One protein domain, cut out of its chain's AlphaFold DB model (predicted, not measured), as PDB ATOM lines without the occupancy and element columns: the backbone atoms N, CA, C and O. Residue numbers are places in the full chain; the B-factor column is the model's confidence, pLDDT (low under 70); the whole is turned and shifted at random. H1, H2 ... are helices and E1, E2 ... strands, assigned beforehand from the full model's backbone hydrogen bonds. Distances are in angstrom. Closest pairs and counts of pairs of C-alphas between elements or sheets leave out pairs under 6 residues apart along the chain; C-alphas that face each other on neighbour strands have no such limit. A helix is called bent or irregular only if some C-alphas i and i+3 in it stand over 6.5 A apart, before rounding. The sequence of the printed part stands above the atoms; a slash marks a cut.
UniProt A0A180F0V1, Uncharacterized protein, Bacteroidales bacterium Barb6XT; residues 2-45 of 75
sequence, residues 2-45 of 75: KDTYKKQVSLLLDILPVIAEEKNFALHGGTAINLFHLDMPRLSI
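What this domain is: This is residues 2 to 45 of the 75 residues of an uncharacterized protein of Bacteroidales bacterium Barb6XT (UniProt A0A180F0V1). One long helix, H1, makes the longest axis, and the rest of the printed part, residues 22 to 45, folds back along one side of it as an open loop: strand E1 slants back from the far end of H1, the short helix H2 is set crosswise opposite H1, and the stretch of residues 37 to 45 curves back toward H1. The turn sticks out at one end, where residues 20 to 26 stand free. The printed part has 44 residues, with two named helices and one named strand in the order H1, E1, H2, and its class is mostly helix. It is only just compact, close to loose, with a radius of gyration of the C-alphas of 11.2 A, and its elongated outline spans 33 by 20 by 11 A.

Where its parts are: H1 is the longest helix, residues 2 to 21, and measures 30.0 A from C-alpha 2 at (229.186, 240.286, 218.346) to C-alpha 21 at (237.601, 232.196, 190.755). It has a kink of 27 degrees near residue 15. H1 is irregular, but only just: C-alphas 14 and 17 are 6.8 A apart. E1 holds residues 25 to 28 and is 9.6 A long from first to last C-alpha. H2 holds residues 29 to 36, is 11.0 A long, and ends with C-alpha 36 at (229.248, 223.746, 202.542).

How they stand to each other: H1 and E1 have 1 pair of C-alphas within 8 A, those of Ile 19 and Phe 25, 7.5 A apart, while their centres are 15.4 A apart. E1 pairs with no named strand. H1 and H2 are apart, with no C-alpha of the one within 8 A of the other. E1 and H2 meet only through their link. In H2 every O i to N i+4 pair is within hydrogen-bond range, and in H1 14 of 16 are.

The domain as a whole: The two C-alphas farthest apart in the domain are those of Lys 2 and Asn 24, at 33.3 A. The first and last printed C-alphas, those of Lys 2 and Ile 45, are 12.2 A apart. The link from H1 to E1, with 3 residues between them, is tight, and so is the link from E1 to H2, with 0 residues between them. The printed part runs from residue 2 to residue 45 of a full chain of 75 residues and has no cut. The mean pLDDT of the printed part is 90.4, and no printed residue is under 70.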
ATOM      1  N   LYS A   2     230.014 241.045 219.314       77.62
ATOM      2  CA  LYS A   2     229.186 240.286 218.346       77.62
ATOM      3  C   LYS A   2     229.045 240.976 216.981       77.62
ATOM      4  O   LYS A   2     229.151 240.305 215.964       77.62
ATOM      5  N   ASP A   3     228.886 242.298 216.953       88.44
ATOM      6  CA  ASP A   3     228.769 243.037 215.688       88.44
ATOM      7  C   ASP A   3     230.077 243.084 214.891       88.44
ATOM      8  O   ASP A   3     230.048 243.048 213.666       88.44
ATOM      9  N   THR A   4     231.226 243.100 215.568       88.88
ATOM     10  CA  THR A   4     232.543 243.008 214.924       88.88
ATOM     11  C   THR A   4     232.709 241.657 214.231       88.88
ATOM     12  O   THR A   4     233.046 241.620 213.054       88.88
ATOM     13  N   TYR A   5     232.375 240.557 214.918       87.69
ATOM     14  CA  TYR A   5     232.419 239.214 214.329       87.69
ATOM     15  C   TYR A   5     231.447 239.062 213.159       87.69
ATOM     16  O   TYR A   5     231.806 238.495 212.136       87.69
ATOM     17  N   LYS A   6     230.230 239.611 213.262       90.12
ATOM     18  CA  LYS A   6     229.277 239.616 212.141       90.12
ATOM     19  C   LYS A   6     229.831 240.347 210.919       90.12
ATOM     20  O   LYS A   6     229.671 239.855 209.809       90.12
ATOM     21  N   LYS A   7     230.500 241.486 211.116       93.06
ATOM     22  CA  LYS A   7     231.158 242.222 210.027       93.06
ATOM     23  C   LYS A   7     232.289 241.413 209.392       93.06
ATOM     24  O   LYS A   7     232.380 241.387 208.174       93.06
ATOM     25  N   GLN A   8     233.104 240.729 210.195       92.38
ATOM     26  CA  GLN A   8     234.172 239.859 209.689       92.38
ATOM     27  C   GLN A   8     233.617 238.681 208.880       92.38
ATOM     28  O   GLN A   8     234.102 238.418 207.788       92.38
ATOM     29  N   VAL A   9     232.566 238.018 209.373       91.25
ATOM     30  CA  VAL A   9     231.895 236.939 208.628       91.25
ATOM     31  C   VAL A   9     231.275 237.464 207.335       91.25
ATOM     32  O   VAL A   9     231.410 236.815 206.307       91.25
ATOM     33  N   SER A  10     230.638 238.640 207.359       92.88
ATOM     34  CA  SER A  10     230.106 239.266 206.140       92.88
ATOM     35  C   SER A  10     231.215 239.488 205.113       92.88
ATOM     36  O   SER A  10     231.085 239.042 203.984       92.88
ATOM     37  N   LEU A  11     232.336 240.082 205.535       94.06
ATOM     38  CA  LEU A  11     233.482 240.318 204.660       94.06
ATOM     39  C   LEU A  11     234.053 239.011 204.089       94.06
ATOM     40  O   LEU A  11     234.395 238.951 202.913       94.06
ATOM     41  N   LEU A  12     234.136 237.957 204.906       92.06
ATOM     42  CA  LEU A  12     234.568 236.637 204.454       92.06
ATOM     43  C   LEU A  12     233.633 236.091 203.365       92.06
ATOM     44  O   LEU A  12     234.109 235.646 202.324       92.06
ATOM     45  N   LEU A  13     232.317 236.145 203.586       91.62
ATOM     46  CA  LEU A  13     231.317 235.700 202.611       91.62
ATOM     47  C   LEU A  13     231.363 236.521 201.317       91.62
ATOM     48  O   LEU A  13     231.187 235.948 200.246       91.62
ATOM     49  N   ASP A  14     231.649 237.820 201.406       94.88
ATOM     50  CA  ASP A  14     231.781 238.705 200.244       94.88
ATOM     51  C   ASP A  14     233.030 238.376 199.402       94.88
ATOM     52  O   ASP A  14     233.000 238.476 198.176       94.88
ATOM     53  N   ILE A  15     234.130 237.958 200.039       93.56
ATOM     54  CA  ILE A  15     235.406 237.651 199.368       93.56
ATOM     55  C   ILE A  15     235.454 236.208 198.838       93.56
ATOM     56  O   ILE A  15     236.135 235.941 197.846       93.56
ATOM     57  N   LEU A  16     234.742 235.263 199.459       91.50
ATOM     58  CA  LEU A  16     234.767 233.846 199.073       91.50
ATOM     59  C   LEU A  16     234.495 233.584 197.577       91.50
ATOM     60  O   LEU A  16     235.229 232.780 197.001       91.50
ATOM     61  N   PRO A  17     233.525 234.246 196.912       92.56
ATOM     62  CA  PRO A  17     233.320 234.101 195.471       92.56
ATOM     63  C   PRO A  17     234.541 234.509 194.644       92.56
ATOM     64  O   PRO A  17     234.878 233.820 193.691       92.56
ATOM     65  N   VAL A  18     235.241 235.575 195.045       93.62
ATOM     66  CA  VAL A  18     236.459 236.047 194.366       93.62
ATOM     67  C   VAL A  18     237.586 235.027 194.518       93.62
ATOM     68  O   VAL A  18     238.290 234.728 193.560       93.62
ATOM     69  N   ILE A  19     237.739 234.436 195.706       90.25
ATOM     70  CA  ILE A  19     238.719 233.362 195.937       90.25
ATOM     71  C   ILE A  19     238.376 232.125 195.101       90.25
ATOM     72  O   ILE A  19     239.276 231.480 194.572       90.25
ATOM     73  N   ALA A  20     237.088 231.807 194.951       89.12
ATOM     74  CA  ALA A  20     236.630 230.660 194.172       89.12
ATOM     75  C   ALA A  20     236.901 230.787 192.658       89.12
ATOM     76  O   ALA A  20     236.890 229.774 191.958       89.12
ATOM     77  N   GLU A  21     237.161 231.995 192.143       94.00
ATOM     78  CA  GLU A  21     237.601 232.196 190.755       94.00
ATOM     79  C   GLU A  21     239.047 231.715 190.525       94.00
ATOM     80  O   GLU A  21     239.396 231.309 189.410       94.00
ATOM     81  N   GLU A  22     239.883 231.704 191.568       94.50
ATOM     82  CA  GLU A  22     241.266 231.240 191.495       94.50
ATOM     83  C   GLU A  22     241.340 229.712 191.609       94.50
ATOM     84  O   GLU A  22     241.284 229.118 192.685       94.50
ATOM     85  N   LYS A  23     241.523 229.058 190.459       90.50
ATOM     86  CA  LYS A  23     241.521 227.591 190.330       90.50
ATOM     87  C   LYS A  23     242.652 226.903 191.085       90.50
ATOM     88  O   LYS A  23     242.572 225.702 191.324       90.50
ATOM     89  N   ASN A  24     243.708 227.635 191.420       92.06
ATOM     90  CA  ASN A  24     244.853 227.081 192.120       92.06
ATOM     91  C   ASN A  24     244.648 226.985 193.634       92.06
ATOM     92  O   ASN A  24     245.521 226.437 194.303       92.06
ATOM     93  N   PHE A  25     243.538 227.482 194.186       92.44
ATOM     94  CA  PHE A  25     243.240 227.363 195.609       92.44
ATOM     95  C   PHE A  25     242.069 226.418 195.876       92.44
ATOM     96  O   PHE A  25     241.010 226.499 195.263       92.44
ATOM     97  N   ALA A  26     242.255 225.545 196.861       91.00
ATOM     98  CA  ALA A  26     241.211 224.713 197.434       91.00
ATOM     99  C   ALA A  26     240.896 225.185 198.856       91.00
ATOM    100  O   ALA A  26     241.770 225.191 199.725       91.00
ATOM    101  N   LEU A  27     239.638 225.551 199.100       92.38
ATOM    102  CA  LEU A  27     239.138 225.857 200.438       92.38
ATOM    103  C   LEU A  27     238.966 224.567 201.252       92.38
ATOM    104  O   LEU A  27     238.376 223.599 200.771       92.38
ATOM    105  N   HIS A  28     239.435 224.565 202.499       91.12
ATOM    106  CA  HIS A  28     239.296 223.424 203.402       91.12
ATOM    107  C   HIS A  28     239.050 223.856 204.857       91.12
ATOM    108  O   HIS A  28     238.642 224.981 205.145       91.12
ATOM    109  N   GLY A  29     239.240 222.918 205.788       90.69
ATOM    110  CA  GLY A  29     239.185 223.190 207.220       90.69
ATOM    111  C   GLY A  29     237.769 223.339 207.769       90.69
ATOM    112  O   GLY A  29     236.768 222.975 207.143       90.69
ATOM    113  N   GLY A  30     237.686 223.862 208.992       91.50
ATOM    114  CA  GLY A  30     236.423 223.987 209.716       91.50
ATOM    115  C   GLY A  30     235.446 224.941 209.031       91.50
ATOM    116  O   GLY A  30     234.240 224.697 209.059       91.50
ATOM    117  N   THR A  31     235.939 226.012 208.407       91.25
ATOM    118  CA  THR A  31     235.105 226.981 207.678       91.25
ATOM    119  C   THR A  31     234.443 226.347 206.462       91.25
ATOM    120  O   THR A  31     233.232 226.489 206.311       91.25
ATOM    121  N   ALA A  32     235.181 225.575 205.654       91.62
ATOM    122  CA  ALA A  32     234.600 224.848 204.524       91.62
ATOM    123  C   ALA A  32     233.486 223.897 204.975       91.62
ATOM    124  O   ALA A  32     232.395 223.894 204.409       91.62
ATOM    125  N   ILE A  33     233.741 223.132 206.042       92.38
ATOM    126  CA  ILE A  33     232.748 222.214 206.609       92.38
ATOM    127  C   ILE A  33     231.501 222.986 207.049       92.38
ATOM    128  O   ILE A  33     230.397 222.565 206.729       92.38
ATOM    129  N   ASN A  34     231.657 224.120 207.735       90.38
ATOM    130  CA  ASN A  34     230.528 224.903 208.244       90.38
ATOM    131  C   ASN A  34     229.689 225.574 207.147       90.38
ATOM    132  O   ASN A  34     228.500 225.789 207.327       90.38
ATOM    133  N   LEU A  35     230.316 225.978 206.042       87.50
ATOM    134  CA  LEU A  35     229.624 226.692 204.968       87.50
ATOM    135  C   LEU A  35     228.988 225.746 203.947       87.50
ATOM    136  O   LEU A  35     227.925 226.054 203.420       87.50
ATOM    137  N   PHE A  36     229.628 224.608 203.665       88.31
ATOM    138  CA  PHE A  36     229.248 223.746 202.542       88.31
ATOM    139  C   PHE A  36     228.763 222.349 202.944       88.31
ATOM    140  O   PHE A  36     228.187 221.661 202.104       88.31
ATOM    141  N   HIS A  37     228.988 221.903 204.186       91.50
ATOM    142  CA  HIS A  37     228.649 220.535 204.602       91.50
ATOM    143  C   HIS A  37     227.714 220.458 205.815       91.50
ATOM    144  O   HIS A  37     226.765 219.676 205.798       91.50
ATOM    145  N   LEU A  38     227.966 221.244 206.862       89.44
ATOM    146  CA  LEU A  38     227.260 221.192 208.143       89.44
ATOM    147  C   LEU A  38     226.823 222.590 208.573       89.44
ATOM    148  O   LEU A  38     227.667 223.452 208.781       89.44
ATOM    149  N   ASP A  39     225.531 222.779 208.828       85.50
ATOM    150  CA  ASP A  39     224.997 224.017 209.407       85.50
ATOM    151  C   ASP A  39     225.157 224.018 210.938       85.50
ATOM    152  O   ASP A  39     224.211 223.812 211.703       85.50
ATOM    153  N   MET A  40     226.399 224.137 211.415       90.12
ATOM    154  CA  MET A  40     226.660 224.204 212.855       90.12
ATOM    155  C   MET A  40     226.366 225.621 213.375       90.12
ATOM    156  O   MET A  40     226.733 226.598 212.721       90.12
ATOM    157  N   PRO A  41     225.800 225.783 214.590       87.69
ATOM    158  CA  PRO A  41     225.420 227.088 215.140       87.69
ATOM    159  C   PRO A  41     226.634 227.872 215.679       87.69
ATOM    160  O   PRO A  41     226.681 228.265 216.847       87.69
ATOM    161  N   ARG A  42     227.645 228.095 214.835       87.25
ATOM    162  CA  ARG A  42     228.870 228.839 215.145       87.25
ATOM    163  C   ARG A  42     229.236 229.791 214.012       87.25
ATOM    164  O   ARG A  42     228.953 229.539 212.848       87.25
ATOM    165  N   LEU A  43     229.930 230.870 214.361       85.12
ATOM    166  CA  LEU A  43     230.580 231.730 213.377       85.12
ATOM    167  C   LEU A  43     231.969 231.165 213.061       85.12
ATOM    168  O   LEU A  43     232.660 230.677 213.958       85.12
ATOM    169  N   SER A  44     232.370 231.227 211.793       85.69
ATOM    170  CA  SER A  44     233.719 230.890 211.332       85.69
ATOM    171  C   SER A  44     234.299 232.135 210.675       85.69
ATOM    172  O   SER A  44     233.671 232.674 209.768       85.69
ATOM    173  N   ILE A  45     235.436 232.618 211.173       87.62
ATOM    174  CA  ILE A  45     236.104 233.824 210.649       87.62
ATOM    175  C   ILE A  45     237.448 233.522 209.980       87.62
ATOM    176  O   ILE A  45     237.990 234.392 209.310       87.62
TER     177      ILE A  45